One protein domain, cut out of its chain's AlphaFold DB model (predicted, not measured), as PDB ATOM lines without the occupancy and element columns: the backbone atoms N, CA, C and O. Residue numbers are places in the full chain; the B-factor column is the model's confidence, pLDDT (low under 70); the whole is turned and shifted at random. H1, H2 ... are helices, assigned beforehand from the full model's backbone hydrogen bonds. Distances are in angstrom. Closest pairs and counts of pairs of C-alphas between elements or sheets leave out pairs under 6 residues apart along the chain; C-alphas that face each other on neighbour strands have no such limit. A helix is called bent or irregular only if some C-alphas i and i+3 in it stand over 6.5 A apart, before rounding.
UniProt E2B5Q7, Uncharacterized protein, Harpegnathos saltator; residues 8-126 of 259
ATOM      1  N   GLU A   8     -55.036   6.395 109.288       94.75
ATOM      2  CA  GLU A   8     -53.964   5.482 109.684       94.75
ATOM      3  C   GLU A   8     -53.706   4.401 108.623       94.75
ATOM      4  O   GLU A   8     -52.570   4.229 108.187       94.75
ATOM      5  N   HIS A   9     -54.749   3.728 108.121       90.25
ATOM      6  CA  HIS A   9     -54.589   2.738 107.049       90.25
ATOM      7  C   HIS A   9     -54.146   3.368 105.725       90.25
ATOM      8  O   HIS A   9     -53.402   2.743 104.967       90.25
ATOM      9  N   ARG A  10     -54.566   4.609 105.445       91.00
ATOM     10  CA  ARG A  10     -54.084   5.360 104.279       91.00
ATOM     11  C   ARG A  10     -52.580   5.618 104.370       91.00
ATOM     12  O   ARG A  10     -51.874   5.428 103.384       91.00
ATOM     13  N   LEU A  11     -52.089   6.034 105.539       91.62
ATOM     14  CA  LEU A  11     -50.664   6.260 105.785       91.62
ATOM     15  C   LEU A  11     -49.870   4.949 105.773       91.62
ATOM     16  O   LEU A  11     -48.774   4.912 105.223       91.62
ATOM     17  N   TRP A  12     -50.439   3.861 106.292       91.94
ATOM     18  CA  TRP A  12     -49.802   2.544 106.269       91.94
ATOM     19  C   TRP A  12     -49.561   2.023 104.841       91.94
ATOM     20  O   TRP A  12     -48.487   1.504 104.549       91.94
ATOM     21  N   HIS A  13     -50.512   2.224 103.920       89.56
ATOM     22  CA  HIS A  13     -50.337   1.881 102.500       89.56
ATOM     23  C   HIS A  13     -49.587   2.946 101.684       89.56
ATOM     24  O   HIS A  13     -49.268   2.695 100.521       89.56
ATOM     25  N   GLN A  14     -49.273   4.114 102.254       89.19
ATOM     26  CA  GLN A  14     -48.607   5.199 101.529       89.19
ATOM     27  C   GLN A  14     -47.334   4.747 100.797       89.19
ATOM     28  O   GLN A  14     -47.184   5.127  99.634       89.19
ATOM     29  N   PRO A  15     -46.430   3.938 101.393       90.88
ATOM     30  CA  PRO A  15     -45.239   3.476 100.686       90.88
ATOM     31  C   PRO A  15     -45.564   2.624  99.453       90.88
ATOM     32  O   PRO A  15     -44.861   2.731  98.455       90.88
ATOM     33  N   GLN A  16     -46.642   1.830  99.500       87.94
ATOM     34  CA  GLN A  16     -47.029   0.910  98.423       87.94
ATOM     35  C   GLN A  16     -47.504   1.660  97.177       87.94
ATOM     36  O   GLN A  16     -47.150   1.287  96.067       87.94
ATOM     37  N   HIS A  17     -48.268   2.741  97.356       89.06
ATOM     38  CA  HIS A  17     -48.848   3.490  96.238       89.06
ATOM     39  C   HIS A  17     -48.132   4.823  95.951       89.06
ATOM     40  O   HIS A  17     -48.658   5.658  95.210       89.06
ATOM     41  N   ARG A  18     -46.972   5.088  96.569       90.31
ATOM     42  CA  ARG A  18     -46.254   6.368  96.428       90.31
ATOM     43  C   ARG A  18     -45.876   6.647  94.978       90.31
ATOM     44  O   ARG A  18     -46.177   7.718  94.468       90.31
ATOM     45  N   GLU A  19     -45.268   5.663  94.330       92.44
ATOM     46  CA  GLU A  19     -44.761   5.769  92.962       92.44
ATOM     47  C   GLU A  19     -45.879   6.114  91.964       92.44
ATOM     48  O   GLU A  19     -45.804   7.115  91.251       92.44
ATOM     49  N   ILE A  20     -46.975   5.349  91.978       91.88
ATOM     50  CA  ILE A  20     -48.144   5.617  91.132       91.88
ATOM     51  C   ILE A  20     -48.823   6.947  91.470       91.88
ATOM     52  O   ILE A  20     -49.278   7.654  90.570       91.88
ATOM     53  N   CYS A  21     -48.878   7.323  92.749       90.44
ATOM     54  CA  CYS A  21     -49.422   8.611  93.170       90.44
ATOM     55  C   CYS A  21     -48.607   9.776  92.592       90.44
ATOM     56  O   CYS A  21     -49.187  10.747  92.100       90.44
ATOM     57  N   ASP A  22     -47.277   9.661  92.592       91.06
ATOM     58  CA  ASP A  22     -46.382  10.663  92.018       91.06
ATOM     59  C   ASP A  22     -46.580  10.794  90.503       91.06
ATOM     60  O   ASP A  22     -46.710  11.911  90.003       91.06
ATOM     61  N   VAL A  23     -46.720   9.678  89.781       91.94
ATOM     62  CA  VAL A  23     -47.054   9.699  88.346       91.94
ATOM     63  C   VAL A  23     -48.406  10.368  88.092       91.94
ATOM     64  O   VAL A  23     -48.493  11.285  87.279       91.94
ATOM     65  N   ILE A  24     -49.459   9.974  88.816       90.25
ATOM     66  CA  ILE A  24     -50.805  10.554  88.665       90.25
ATOM     67  C   ILE A  24     -50.805  12.067  88.927       90.25
ATOM     68  O   ILE A  24     -51.558  12.807  88.296       90.25
ATOM     69  N   ARG A  25     -49.979  12.542  89.861       88.12
ATOM     70  CA  ARG A  25     -49.870  13.968  90.178       88.12
ATOM     71  C   ARG A  25     -49.178  14.769  89.072       88.12
ATOM     72  O   ARG A  25     -49.484  15.945  88.911       88.12
ATOM     73  N   ASN A  26     -48.270  14.141  88.329       87.31
ATOM     74  CA  ASN A  26     -47.407  14.812  87.357       87.31
ATOM     75  C   ASN A  26     -47.915  14.726  85.907       87.31
ATOM     76  O   ASN A  26     -47.336  15.352  85.019       87.31
ATOM     77  N   ILE A  27     -48.984  13.971  85.635       86.38
ATOM     78  CA  ILE A  27     -49.561  13.889  84.288       86.38
ATOM     79  C   ILE A  27     -50.333  15.163  83.907       86.38
ATOM     80  O   ILE A  27     -51.202  15.645  84.628       86.38
ATOM     81  N   ASN A  28     -50.093  15.653  82.689       77.00
ATOM     82  CA  ASN A  28     -50.707  16.877  82.148       77.00
ATOM     83  C   ASN A  28     -52.120  16.679  81.561       77.00
ATOM     84  O   ASN A  28     -52.602  17.508  80.789       77.00
ATOM     85  N   TYR A  29     -52.794  15.570  81.866       79.19
ATOM     86  CA  TYR A  29     -54.141  15.289  81.371       79.19
ATOM     87  C   TYR A  29     -55.032  14.747  82.483       79.19
ATOM     88  O   TYR A  29     -54.586  14.039  83.383       79.19
ATOM     89  N   ASN A  30     -56.327  15.050  82.406       80.56
ATOM     90  CA  ASN A  30     -57.265  14.626  83.433       80.56
ATOM     91  C   ASN A  30     -57.716  13.175  83.200       80.56
ATOM     92  O   ASN A  30     -58.607  12.907  82.394       80.56
ATOM     93  N   ILE A  31     -57.125  12.236  83.942       83.19
ATOM     94  CA  ILE A  31     -57.543  10.820  83.980       83.19
ATOM     95  C   ILE A  31     -58.970  10.613  84.517       83.19
ATOM     96  O   ILE A  31     -59.521   9.522  84.383       83.19
ATOM     97  N   TRP A  32     -59.592  11.649  85.083       81.19
ATOM     98  CA  TRP A  32     -60.930  11.611  85.674       81.19
ATOM     99  C   TRP A  32     -61.994  12.335  84.834       81.19
ATOM    100  O   TRP A  32     -63.174  12.297  85.189       81.19
ATOM    101  N   ASP A  33     -61.621  12.990  83.727       81.44
ATOM    102  CA  ASP A  33     -62.585  13.720  82.893       81.44
ATOM    103  C   ASP A  33     -63.338  12.788  81.940       81.44
ATOM    104  O   ASP A  33     -63.039  12.662  80.754       81.44
ATOM    105  N   SER A  34     -64.337  12.118  82.497       79.50
ATOM    106  CA  SER A  34     -65.248  11.214  81.797       79.50
ATOM    107  C   SER A  34     -66.585  11.857  81.431       79.50
ATOM    108  O   SER A  34     -67.547  11.153  81.114       79.50
ATOM    109  N   ARG A  35     -66.687  13.190  81.515       72.44
ATOM    110  CA  ARG A  35     -67.955  13.902  81.313       72.44
ATOM    111  C   ARG A  35     -68.545  13.590  79.939       72.44
ATOM    112  O   ARG A  35     -67.847  13.607  78.930       72.44
ATOM    113  N   ASN A  36     -69.854  13.335  79.919       71.75
ATOM    114  CA  ASN A  36     -70.651  13.111  78.707       71.75
ATOM    115  C   ASN A  36     -70.157  11.953  77.817       71.75
ATOM    116  O   ASN A  36     -70.475  11.898  76.627       71.75
ATOM    117  N   MET A  37     -69.381  11.015  78.365       85.62
ATOM    118  CA  MET A  37     -68.977   9.831  77.618       85.62
ATOM    119  C   MET A  37     -70.124   8.827  77.550       85.62
ATOM    120  O   MET A  37     -70.764   8.511  78.547       85.62
ATOM    121  N   MET A  38     -70.357   8.268  76.366       86.12
ATOM    122  CA  MET A  38     -71.163   7.055  76.232       86.12
ATOM    123  C   MET A  38     -70.372   5.840  76.726       86.12
ATOM    124  O   MET A  38     -69.141   5.878  76.774       86.12
ATOM    125  N   ARG A  39     -71.072   4.738  77.030       87.25
ATOM    126  CA  ARG A  39     -70.490   3.501  77.583       87.25
ATOM    127  C   ARG A  39     -69.230   3.038  76.841       87.25
ATOM    128  O   ARG A  39     -68.213   2.801  77.480       87.25
ATOM    129  N   ASP A  40     -69.263   2.969  75.513       90.12
ATOM    130  CA  ASP A  40     -68.127   2.451  74.737       90.12
ATOM    131  C   ASP A  40     -66.925   3.401  74.761       90.12
ATOM    132  O   ASP A  40     -65.775   2.970  74.851       90.12
ATOM    133  N   LYS A  41     -67.185   4.716  74.735       91.31
ATOM    134  CA  LYS A  41     -66.137   5.734  74.900       91.31
ATOM    135  C   LYS A  41     -65.535   5.667  76.298       91.31
ATOM    136  O   LYS A  41     -64.323   5.788  76.435       91.31
ATOM    137  N   TRP A  42     -66.365   5.425  77.308       90.50
ATOM    138  CA  TRP A  42     -65.937   5.269  78.689       90.50
ATOM    139  C   TRP A  42     -65.053   4.029  78.886       90.50
ATOM    140  O   TRP A  42     -63.986   4.131  79.485       90.50
ATOM    141  N   ILE A  43     -65.424   2.879  78.313       90.00
ATOM    142  CA  ILE A  43     -64.592   1.663  78.343       90.00
ATOM    143  C   ILE A  43     -63.222   1.937  77.708       90.00
ATOM    144  O   ILE A  43     -62.195   1.735  78.356       90.00
ATOM    145  N   LYS A  44     -63.199   2.505  76.494       91.75
ATOM    146  CA  LYS A  44     -61.949   2.860  75.799       91.75
ATOM    147  C   LYS A  44     -61.115   3.884  76.567       91.75
ATOM    148  O   LYS A  44     -59.886   3.829  76.529       91.75
ATOM    149  N   PHE A  45     -61.761   4.826  77.251       91.06
ATOM    150  CA  PHE A  45     -61.089   5.817  78.082       91.06
ATOM    151  C   PHE A  45     -60.350   5.161  79.254       91.06
ATOM    152  O   PHE A  45     -59.172   5.452  79.455       91.06
ATOM    153  N   LYS A  46     -60.989   4.222  79.967       92.50
ATOM    154  CA  LYS A  46     -60.348   3.474  81.063       92.50
ATOM    155  C   LYS A  46     -59.131   2.686  80.583       92.50
ATOM    156  O   LYS A  46     -58.053   2.828  81.150       92.50
ATOM    157  N   GLU A  47     -59.272   1.932  79.494       91.00
ATOM    158  CA  GLU A  47     -58.156   1.176  78.911       91.00
ATOM    159  C   GLU A  47     -57.001   2.083  78.469       91.00
ATOM    160  O   GLU A  47     -55.827   1.760  78.652       91.00
ATOM    161  N   LYS A  48     -57.320   3.245  77.886       92.12
ATOM    162  CA  LYS A  48     -56.313   4.231  77.485       92.12
ATOM    163  C   LYS A  48     -55.570   4.789  78.695       92.12
ATOM    164  O   LYS A  48     -54.362   4.981  78.605       92.12
ATOM    165  N   ASN A  49     -56.264   5.031  79.806       91.69
ATOM    166  CA  ASN A  49     -55.631   5.486  81.038       91.69
ATOM    167  C   ASN A  49     -54.716   4.415  81.633       91.69
ATOM    168  O   ASN A  49     -53.579   4.746  81.945       91.69
ATOM    169  N   VAL A  50     -55.154   3.152  81.696       92.06
ATOM    170  CA  VAL A  50     -54.301   2.027  82.129       92.06
ATOM    171  C   VAL A  50     -53.018   1.975  81.299       92.06
ATOM    172  O   VAL A  50     -51.925   2.009  81.858       92.06
ATOM    173  N   ARG A  51     -53.131   1.980  79.962       91.94
ATOM    174  CA  ARG A  51     -51.963   1.940  79.064       91.94
ATOM    175  C   ARG A  51     -51.015   3.120  79.270       91.94
ATOM    176  O   ARG A  51     -49.807   2.927  79.293       91.94
ATOM    177  N   ARG A  52     -51.551   4.333  79.424       91.38
ATOM    178  CA  ARG A  52     -50.732   5.533  79.642       91.38
ATOM    179  C   ARG A  52     -50.004   5.490  80.979       91.38
ATOM    180  O   ARG A  52     -48.815   5.750  81.014       91.38
ATOM    181  N   ILE A  53     -50.688   5.120  82.059       92.44
ATOM    182  CA  ILE A  53     -50.055   5.052  83.381       92.44
ATOM    183  C   ILE A  53     -48.978   3.959  83.409       92.44
ATOM    184  O   ILE A  53     -47.904   4.214  83.944       92.44
ATOM    185  N   LYS A  54     -49.199   2.804  82.757       92.69
ATOM    186  CA  LYS A  54     -48.150   1.785  82.543       92.69
ATOM    187  C   LYS A  54     -46.917   2.368  81.841       92.69
ATOM    188  O   LYS A  54     -45.792   2.133  82.270       92.69
ATOM    189  N   GLN A  55     -47.119   3.164  80.788       91.56
ATOM    190  CA  GLN A  55     -46.025   3.812  80.051       91.56
ATOM    191  C   GLN A  55     -45.249   4.822  80.907       91.56
ATOM    192  O   GLN A  55     -44.021   4.821  80.872       91.56
ATOM    193  N   GLU A  56     -45.950   5.650  81.684       92.19
ATOM    194  CA  GLU A  56     -45.321   6.644  82.563       92.19
ATOM    195  C   GLU A  56     -44.564   5.988  83.730       92.19
ATOM    196  O   GLU A  56     -43.459   6.411  84.060       92.19
ATOM    197  N   LEU A  57     -45.116   4.919  84.318       92.75
ATOM    198  CA  LEU A  57     -44.463   4.151  85.387       92.75
ATOM    199  C   LEU A  57     -43.293   3.291  84.897       92.75
ATOM    200  O   LEU A  57     -42.428   2.939  85.691       92.75
ATOM    201  N   ARG A  58     -43.252   2.942  83.603       91.94
ATOM    202  CA  ARG A  58     -42.239   2.052  82.997       91.94
ATOM    203  C   ARG A  58     -42.156   0.664  83.647       91.94
ATOM    204  O   ARG A  58     -41.111   0.017  83.608       91.94
ATOM    205  N   ARG A  59     -43.270   0.197  84.203       93.12
ATOM    206  CA  ARG A  59     -43.467  -1.158  84.726       93.12
ATOM    207  C   ARG A  59     -44.920  -1.581  84.542       93.12
ATOM    208  O   ARG A  59     -45.786  -0.747  84.265       93.12
ATOM    209  N   GLU A  60     -45.187  -2.868  84.726       89.69
ATOM    210  CA  GLU A  60     -46.564  -3.337  84.854       89.69
ATOM    211  C   GLU A  60     -47.228  -2.745  86.102       89.69
ATOM    212  O   GLU A  60     -46.565  -2.413  87.090       89.69
ATOM    213  N   LEU A  61     -48.550  -2.587  86.025       89.88
ATOM    214  CA  LEU A  61     -49.347  -2.199  87.182       89.88
ATOM    215  C   LEU A  61     -49.532  -3.404  88.085       89.88
ATOM    216  O   LEU A  61     -49.827  -4.499  87.611       89.88
ATOM    217  N   GLU A  62     -49.454  -3.165  89.385       87.38
ATOM    218  CA  GLU A  62     -49.949  -4.121  90.358       87.38
ATOM    219  C   GLU A  62     -51.468  -4.306  90.165       87.38
ATOM    220  O   GLU A  62     -52.167  -3.351  89.793       87.38
ATOM    221  N   PRO A  63     -52.039  -5.484  90.470       85.06
ATOM    222  CA  PRO A  63     -53.461  -5.745  90.238       85.06
ATOM    223  C   PRO A  63     -54.399  -4.702  90.864       85.06
ATOM    224  O   PRO A  63     -55.404  -4.312  90.267       85.06
ATOM    225  N   TYR A  64     -54.066  -4.199  92.057       85.12
ATOM    226  CA  TYR A  64     -54.860  -3.164  92.724       85.12
ATOM    227  C   TYR A  64     -54.738  -1.791  92.037       85.12
ATOM    228  O   TYR A  64     -55.706  -1.030  92.021       85.12
ATOM    229  N   GLU A  65     -53.582  -1.475  91.446       90.19
ATOM    230  CA  GLU A  65     -53.360  -0.242  90.685       90.19
ATOM    231  C   GLU A  65     -54.166  -0.268  89.384       90.19
ATOM    232  O   GLU A  65     -54.827   0.710  89.039       90.19
ATOM    233  N   GLU A  66     -54.189  -1.405  88.685       89.44
ATOM    234  CA  GLU A  66     -55.002  -1.576  87.481       89.44
ATOM    235  C   GLU A  66     -56.503  -1.442  87.796       89.44
ATOM    236  O   GLU A  66     -57.236  -0.712  87.115       89.44
ATOM    237  N   GLN A  67     -56.954  -2.047  88.901       87.06
ATOM    238  CA  GLN A  67     -58.330  -1.916  89.385       87.06
ATOM    239  C   GLN A  67     -58.739  -0.460  89.652       87.06
ATOM    240  O   GLN A  67     -59.890  -0.106  89.381       87.06
ATOM    241  N   MET A  68     -57.827   0.411  90.109       88.12
ATOM    242  CA  MET A  68     -58.129   1.834  90.338       88.12
ATOM    243  C   MET A  68     -58.621   2.551  89.073       88.12
ATOM    244  O   MET A  68     -59.441   3.468  89.180       88.12
ATOM    245  N   PHE A  69     -58.138   2.148  87.896       89.31
ATOM    246  CA  PHE A  69     -58.503   2.754  86.611       89.31
ATOM    247  C   PHE A  69     -59.589   1.978  85.865       89.31
ATOM    248  O   PHE A  69     -60.360   2.577  85.113       89.31
ATOM    249  N   LEU A  70     -59.677   0.659  86.064       89.38
ATOM    250  CA  LEU A  70     -60.723  -0.167  85.460       89.38
ATOM    251  C   LEU A  70     -62.069  -0.043  86.182       89.38
ATOM    252  O   LEU A  70     -63.118  -0.119  85.528       89.38
ATOM    253  N   TYR A  71     -62.055   0.203  87.492       86.62
ATOM    254  CA  TYR A  71     -63.249   0.275  88.338       86.62
ATOM    255  C   TYR A  71     -63.323   1.575  89.155       86.62
ATOM    256  O   TYR A  71     -63.541   1.534  90.368       86.62
ATOM    257  N   PRO A  72     -63.160   2.761  88.537       87.00
ATOM    258  CA  PRO A  72     -63.219   3.997  89.288       87.00
ATOM    259  C   PRO A  72     -64.661   4.274  89.722       87.00
ATOM    260  O   PRO A  72     -65.628   4.046  88.980       87.00
ATOM    261  N   LYS A  73     -64.798   4.829  90.929       85.81
ATOM    262  CA  LYS A  73     -66.075   5.353  91.413       85.81
ATOM    263  C   LYS A  73     -66.583   6.397  90.414       85.81
ATOM    264  O   LYS A  73     -65.911   7.390  90.148       85.81
ATOM    265  N   SER A  74     -67.746   6.133  89.830       87.44
ATOM    266  CA  SER A  74     -68.339   6.928  88.754       87.44
ATOM    267  C   SER A  74     -69.860   6.961  88.890       87.44
ATOM    268  O   SER A  74     -70.470   6.058  89.466       87.44
ATOM    269  N   CYS A  75     -70.490   8.011  88.362       85.25
ATOM    270  CA  CYS A  75     -71.938   8.053  88.225       85.25
ATOM    271  C   CYS A  75     -72.390   6.918  87.303       85.25
ATOM    272  O   CYS A  75     -71.892   6.786  86.188       85.25
ATOM    273  N   LEU A  76     -73.387   6.146  87.730       83.12
ATOM    274  CA  LEU A  76     -73.889   5.018  86.948       83.12
ATOM    275  C   LEU A  76     -74.443   5.412  85.565       83.12
ATOM    276  O   LEU A  76     -74.431   4.596  84.647       83.12
ATOM    277  N   ILE A  77     -74.947   6.641  85.428       81.69
ATOM    278  CA  ILE A  77     -75.651   7.106  84.227       81.69
ATOM    279  C   ILE A  77     -74.707   7.854  83.284       81.69
ATOM    280  O   ILE A  77     -74.612   7.505  82.112       81.69
ATOM    281  N   CYS A  78     -73.996   8.866  83.787       83.56
ATOM    282  CA  CYS A  78     -73.159   9.737  82.954       83.56
ATOM    283  C   CYS A  78     -71.652   9.473  83.080       83.56
ATOM    284  O   CYS A  78     -70.857  10.213  82.503       83.56
ATOM    285  N   TYR A  79     -71.251   8.477  83.878       87.25
ATOM    286  CA  TYR A  79     -69.861   8.096  84.155       87.25
ATOM    287  C   TYR A  79     -68.971   9.191  84.746       87.25
ATOM    288  O   TYR A  79     -67.774   8.968  84.893       87.25
ATOM    289  N   HIS A  80     -69.519  10.346  85.137       86.00
ATOM    290  CA  HIS A  80     -68.778  11.404  85.822       86.00
ATOM    291  C   HIS A  80     -68.095  10.871  87.091       86.00
ATOM    292  O   HIS A  80     -68.688  10.058  87.792       86.00
ATOM    293  N   GLN A  81     -66.868  11.306  87.385       86.19
ATOM    294  CA  GLN A  81     -66.054  10.761  88.489       86.19
ATOM    295  C   GLN A  81     -65.762  11.763  89.612       86.19
ATOM    296  O   GLN A  81     -65.342  11.371  90.697       86.19
ATOM    297  N   ILE A  82     -65.962  13.054  89.359       82.50
ATOM    298  CA  ILE A  82     -65.560  14.132  90.266       82.50
ATOM    299  C   ILE A  82     -66.766  14.542  91.118       82.50
ATOM    300  O   ILE A  82     -67.898  14.480  90.648       82.50
ATOM    301  N   ASN A  83     -66.536  14.934  92.376       78.75
ATOM    302  CA  ASN A  83     -67.569  15.461  93.284       78.75
ATOM    303  C   ASN A  83     -68.853  14.616  93.313       78.75
ATOM    304  O   ASN A  83     -69.972  15.132  93.311       78.75
ATOM    305  N   LEU A  84     -68.682  13.294  93.290       79.69
ATOM    306  CA  LEU A  84     -69.802  12.375  93.341       79.69
ATOM    307  C   LEU A  84     -70.459  12.429  94.724       79.69
ATOM    308  O   LEU A  84     -69.749  12.430  95.730       79.69
ATOM    309  N   PRO A  85     -71.798  12.448  94.789       74.75
ATOM    310  CA  PRO A  85     -72.514  12.490  96.050       74.75
ATOM    311  C   PRO A  85     -72.439  11.140  96.769       74.75
ATOM    312  O   PRO A  85     -71.769  10.198  96.338       74.75
ATOM    313  N   ILE A  86     -73.136  11.063  97.901       71.06
ATOM    314  CA  ILE A  86     -73.211   9.869  98.740       71.06
ATOM    315  C   ILE A  86     -73.750   8.689  97.920       71.06
ATOM    316  O   ILE A  86     -74.651   8.835  97.091       71.06
ATOM    317  N   ASP A  87     -73.183   7.512  98.166       79.19
ATOM    318  CA  ASP A  87     -73.621   6.266  97.546       79.19
ATOM    319  C   ASP A  87     -75.090   5.969  97.871       79.19
ATOM    320  O   ASP A  87     -75.626   6.393  98.900       79.19
ATOM    321  N   CYS A  88     -75.756   5.215  96.995       81.75
ATOM    322  CA  CYS A  88     -77.084   4.700  97.291       81.75
ATOM    323  C   CYS A  88     -77.041   3.958  98.633       81.75
ATOM    324  O   CYS A  88     -76.367   2.936  98.762       81.75
ATOM    325  N   ARG A  89     -77.788   4.459  99.623       81.56
ATOM    326  CA  ARG A  89     -77.763   3.937 101.000       81.56
ATOM    327  C   ARG A  89     -78.302   2.511 101.128       81.56
ATOM    328  O   ARG A  89     -78.113   1.890 102.166       81.56
ATOM    329  N   TYR A  90     -78.991   2.016 100.101       82.69
ATOM    330  CA  TYR A  90     -79.527   0.661 100.087       82.69
ATOM    331  C   TYR A  90     -78.535  -0.345  99.497       82.69
ATOM    332  O   TYR A  90     -78.217  -1.341 100.138       82.69
ATOM    333  N   CYS A  91     -78.039  -0.105  98.276       84.88
ATOM    334  CA  CYS A  91     -77.160  -1.067  97.608       84.88
ATOM    335  C   CYS A  91     -75.668  -0.849  97.867       84.88
ATOM    336  O   CYS A  91     -74.882  -1.736  97.537       84.88
ATOM    337  N   CYS A  92     -75.276   0.321  98.387       81.69
ATOM    338  CA  CYS A  92     -73.898   0.724  98.701       81.69
ATOM    339  C   CYS A  92     -72.886   0.572  97.547       81.69
ATOM    340  O   CYS A  92     -71.681   0.627  97.762       81.69
ATOM    341  N   SER A  93     -73.363   0.372  96.318       80.56
ATOM    342  CA  SER A  93     -72.558  -0.033  95.155       80.56
ATOM    343  C   SER A  93     -72.870   0.791  93.909       80.56
ATOM    344  O   SER A  93     -72.440   0.471  92.801       80.56
ATOM    345  N   SER A  94     -73.679   1.838  94.043       84.00
ATOM    346  CA  SER A  94     -74.028   2.736  92.947       84.00
ATOM    347  C   SER A  94     -74.069   4.166  93.444       84.00
ATOM    348  O   SER A  94     -74.654   4.454  94.486       84.00
ATOM    349  N   THR A  95     -73.476   5.056  92.659       83.69
ATOM    350  CA  THR A  95     -73.444   6.493  92.917       83.69
ATOM    351  C   THR A  95     -74.064   7.219  91.736       83.69
ATOM    352  O   THR A  95     -73.950   6.784  90.584       83.69
ATOM    353  N   CYS A  96     -74.720   8.345  91.992       81.19
ATOM    354  CA  CYS A  96     -75.287   9.168  90.938       81.19
ATOM    355  C   CYS A  96     -75.239  10.633  91.322       81.19
ATOM    356  O   CYS A  96     -75.698  10.953  92.403       81.19
ATOM    357  N   CYS A  97     -74.709  11.492  90.448       74.19
ATOM    358  CA  CYS A  97     -74.557  12.919  90.718       74.19
ATOM    359  C   CYS A  97     -75.896  13.650  90.885       74.19
ATOM    360  O   CYS A  97     -76.322  13.905  92.002       74.19
ATOM    361  N   VAL A  98     -76.548  13.992  89.776       72.31
ATOM    362  CA  VAL A  98     -77.763  14.827  89.761       72.31
ATOM    363  C   VAL A  98     -78.989  14.092  89.232       72.31
ATOM    364  O   VAL A  98     -80.078  14.653  89.199       72.31
ATOM    365  N   HIS A  99     -78.836  12.839  88.799       69.69
ATOM    366  CA  HIS A  99     -79.968  12.074  88.292       69.69
ATOM    367  C   HIS A  99     -80.702  11.400  89.448       69.69
ATOM    368  O   HIS A  99     -80.079  10.806  90.334       69.69
ATOM    369  N   THR A 100     -82.029  11.434  89.397       64.31
ATOM    370  CA  THR A 100     -82.878  10.669  90.302       64.31
ATOM    371  C   THR A 100     -82.610   9.183  90.103       64.31
ATOM    372  O   THR A 100     -82.912   8.610  89.055       64.31
ATOM    373  N   LEU A 101     -82.021   8.557  91.117       62.72
ATOM    374  CA  LEU A 101     -81.938   7.108  91.203       62.72
ATOM    375  C   LEU A 101     -83.329   6.586  91.549       62.72
ATOM    376  O   LEU A 101     -83.635   6.369  92.718       62.72
ATOM    377  N   ASP A 102     -84.177   6.374  90.547       58.88
ATOM    378  CA  ASP A 102     -85.265   5.425  90.752       58.88
ATOM    379  C   ASP A 102     -84.621   4.070  91.115       58.88
ATOM    380  O   ASP A 102     -83.598   3.667  90.539       58.88
ATOM    381  N   ASN A 103     -85.189   3.364  92.092       56.00
ATOM    382  CA  ASN A 103     -84.746   2.030  92.495       56.00
ATOM    383  C   ASN A 103     -84.680   1.064  91.297       56.00
ATOM    384  O   ASN A 103     -83.869   0.132  91.299       56.00
ATOM    385  N   GLN A 104     -85.478   1.321  90.257       55.72
ATOM    386  CA  GLN A 104     -85.473   0.559  89.011       55.72
ATOM    387  C   GLN A 104     -84.242   0.829  88.127       55.72
ATOM    388  O   GLN A 104     -83.740  -0.098  87.490       55.72
ATOM    389  N   ALA A 105     -83.681   2.046  88.136       67.19
ATOM    390  CA  ALA A 105     -82.620   2.458  87.207       67.19
ATOM    391  C   ALA A 105     -81.291   1.702  87.398       67.19
ATOM    392  O   ALA A 105     -80.458   1.666  86.494       67.19
ATOM    393  N   HIS A 106     -81.078   1.084  88.566       76.31
ATOM    394  CA  HIS A 106     -79.814   0.417  88.876       76.31
ATOM    395  C   HIS A 106     -79.933  -1.001  89.432       76.31
ATOM    396  O   HIS A 106     -78.910  -1.546  89.846       76.31
ATOM    397  N   LYS A 107     -81.122  -1.623  89.399       83.38
ATOM    398  CA  LYS A 107     -81.350  -2.964  89.979       83.38
ATOM    399  C   LYS A 107     -80.838  -3.029  91.425       83.38
ATOM    400  O   LYS A 107     -79.960  -3.816  91.780       83.38
ATOM    401  N   CYS A 108     -81.333  -2.097  92.241       84.25
ATOM    402  CA  CYS A 108     -80.822  -1.801  93.581       84.25
ATOM    403  C   CYS A 108     -80.759  -3.054  94.480       84.25
ATOM    404  O   CYS A 108     -79.770  -3.285  95.177       84.25
ATOM    405  N   LYS A 109     -81.780  -3.919  94.398       84.25
ATOM    406  CA  LYS A 109     -81.877  -5.175  95.157       84.25
ATOM    407  C   LYS A 109     -80.797  -6.182  94.773       84.25
ATOM    408  O   LYS A 109     -80.156  -6.757  95.646       84.25
ATOM    409  N   GLU A 110     -80.592  -6.403  93.483       85.44
ATOM    410  CA  GLU A 110     -79.582  -7.315  92.950       85.44
ATOM    411  C   GLU A 110     -78.181  -6.827  93.310       85.44
ATOM    412  O   GLU A 110     -77.359  -7.598  93.793       85.44
ATOM    413  N   ARG A 111     -77.932  -5.524  93.170       86.31
ATOM    414  CA  ARG A 111     -76.647  -4.925  93.532       86.31
ATOM    415  C   ARG A 111     -76.354  -4.991  95.026       86.31
ATOM    416  O   ARG A 111     -75.224  -5.283  95.399       86.31
ATOM    417  N   ALA A 112     -77.361  -4.782  95.875       86.44
ATOM    418  CA  ALA A 112     -77.221  -4.975  97.315       86.44
ATOM    419  C   ALA A 112     -76.831  -6.425  97.647       86.44
ATOM    420  O   ALA A 112     -75.991  -6.661  98.514       86.44
ATOM    421  N   LYS A 113     -77.402  -7.410  96.939       84.75
ATOM    422  CA  LYS A 113     -77.003  -8.818  97.085       84.75
ATOM    423  C   LYS A 113     -75.554  -9.045  96.652       84.75
ATOM    424  O   LYS A 113     -74.813  -9.645  97.420       84.75
ATOM    425  N   CYS A 114     -75.145  -8.538  95.486       85.50
ATOM    426  CA  CYS A 114     -73.759  -8.640  95.008       85.50
ATOM    427  C   CYS A 114     -72.768  -8.021  96.000       85.50
ATOM    428  O   CYS A 114     -71.829  -8.686  96.410       85.50
ATOM    429  N   PHE A 115     -73.031  -6.804  96.480       85.62
ATOM    430  CA  PHE A 115     -72.168  -6.146  97.462       85.62
ATOM    431  C   PHE A 115     -72.011  -6.968  98.752       85.62
ATOM    432  O   PHE A 115     -70.913  -7.095  99.293       85.62
ATOM    433  N   ASN A 116     -73.102  -7.562  99.246       83.88
ATOM    434  CA  ASN A 116     -73.050  -8.423 100.426       83.88
ATOM    435  C   ASN A 116     -72.295  -9.735 100.166       83.88
ATOM    436  O   ASN A 116     -71.583 -10.197 101.059       83.88
ATOM    437  N   LEU A 117     -72.419 -10.312  98.965       81.56
ATOM    438  CA  LEU A 117     -71.621 -11.463  98.537       81.56
ATOM    439  C   LEU A 117     -70.132 -11.109  98.525       81.56
ATOM    440  O   LEU A 117     -69.360 -11.770  99.216       81.56
ATOM    441  N   ASP A 118     -69.745 -10.030  97.844       81.25
ATOM    442  CA  ASP A 118     -68.352  -9.577  97.737       81.25
ATOM    443  C   ASP A 118     -67.739  -9.301  99.114       81.25
ATOM    444  O   ASP A 118     -66.634  -9.755  99.418       81.25
ATOM    445  N   LYS A 119     -68.485  -8.620  99.996       81.38
ATOM    446  CA  LYS A 119     -68.065  -8.363 101.380       81.38
ATOM    447  C   LYS A 119     -67.796  -9.663 102.133       81.38
ATOM    448  O   LYS A 119     -66.799  -9.766 102.844       81.38
ATOM    449  N   GLN A 120     -68.676 -10.653 102.008       75.06
ATOM    450  CA  GLN A 120     -68.476 -11.930 102.685       75.06
ATOM    451  C   GLN A 120     -67.335 -12.738 102.095       75.06
ATOM    452  O   GLN A 120     -66.572 -13.314 102.864       75.06
ATOM    453  N   TYR A 121     -67.176 -12.743 100.773       72.81
ATOM    454  CA  TYR A 121     -66.007 -13.331 100.139       72.81
ATOM    455  C   TYR A 121     -64.727 -12.690 100.658       72.81
ATOM    456  O   TYR A 121     -63.829 -13.411 101.070       72.81
ATOM    457  N   ALA A 122     -64.648 -11.362 100.727       73.69
ATOM    458  CA  ALA A 122     -63.479 -10.667 101.264       73.69
ATOM    459  C   ALA A 122     -63.183 -11.036 102.733       73.69
ATOM    460  O   ALA A 122     -62.020 -11.154 103.112       73.69
ATOM    461  N   ILE A 123     -64.216 -11.264 103.553       71.12
ATOM    462  CA  ILE A 123     -64.065 -11.689 104.956       71.12
ATOM    463  C   ILE A 123     -63.630 -13.160 105.058       71.12
ATOM    464  O   ILE A 123     -62.707 -13.470 105.810       71.12
ATOM    465  N   LYS A 124     -64.278 -14.065 104.308       65.88
ATOM    466  CA  LYS A 124     -63.991 -15.511 104.308       65.88
ATOM    467  C   LYS A 124     -62.632 -15.833 103.668       65.88
ATOM    468  O   LYS A 124     -61.944 -16.729 104.137       65.88
ATOM    469  N   ASN A 125     -62.201 -15.055 102.669       57.06
ATOM    470  CA  ASN A 125     -60.922 -15.202 101.956       57.06
ATOM    471  C   ASN A 125     -59.678 -14.842 102.793       57.06
ATOM    472  O   ASN A 125     -58.582 -14.773 102.244       57.06
ATOM    473  N   LYS A 126     -59.797 -14.632 104.112       52.47
ATOM    474  CA  LYS A 126     -58.624 -14.567 105.002       52.47
ATOM    475  C   LYS A 126     -57.954 -15.934 105.234       52.47
ATOM    476  O   LYS A 126     -56.932 -15.987 105.908       52.47
TER     477      LYS A 126
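AT A GLANCE: This is residues 8 to 126 of the 259 residues of an uncharacterized protein of Harpegnathos saltator (UniProt E2B5Q7). H1b, H2 and H3 cluster on one side; a looped lobe, residues 71 to 107, makes the other, with H4 running out from it. Residues 8 to 15 and 117 to 126 stick out. The 119 printed residues have four named helices, H1 to H4, and no named strand: all helix, only just compact, close to loose, radius of gyration of the C-alphas 16.2 A, spans 43 by 40 by 24 A.

HOW THE PARTS SIT: H1, residues 8 to 26, one helix by its hydrogen bonds, is bent, C-alphas 16 and 19 being 7.7 A apart; its arms are H1a, residues 8 to 16, irregular with C-alphas 12 and 15 at 7.3 A, and H1b, residues 19 to 26. H1b touches H2, residues 39 to 57, through 53 to 57 alone; the closest C-alphas, Val 23 and Glu 56, are 6.8 A apart. H2, through 46 to 50 alone, touches H3, residues 63 to 70, in a hairpin; the closest C-alphas, Lys 46 and Leu 70, are 5.7 A apart. H4, residues 108 to 124, touches no helix. Every O i to N i+4 pair is within hydrogen-bond range in H1b, H2 and H4; H1a has 3 of 5, H3 3 of 4.

IN THESE COORDINATES: C-alpha 8 is at (-53.964, 5.482, 109.684), C-alpha 124 at (-63.991, -15.511, 104.308). H2 measures 27.2 A, H4 24.2 A.

THE WHOLE: The printed part has no cut. Links H1 to H2 and H3 to H4 are long. Residues 99 to 105 and 124 to 126 have pLDDT under 70.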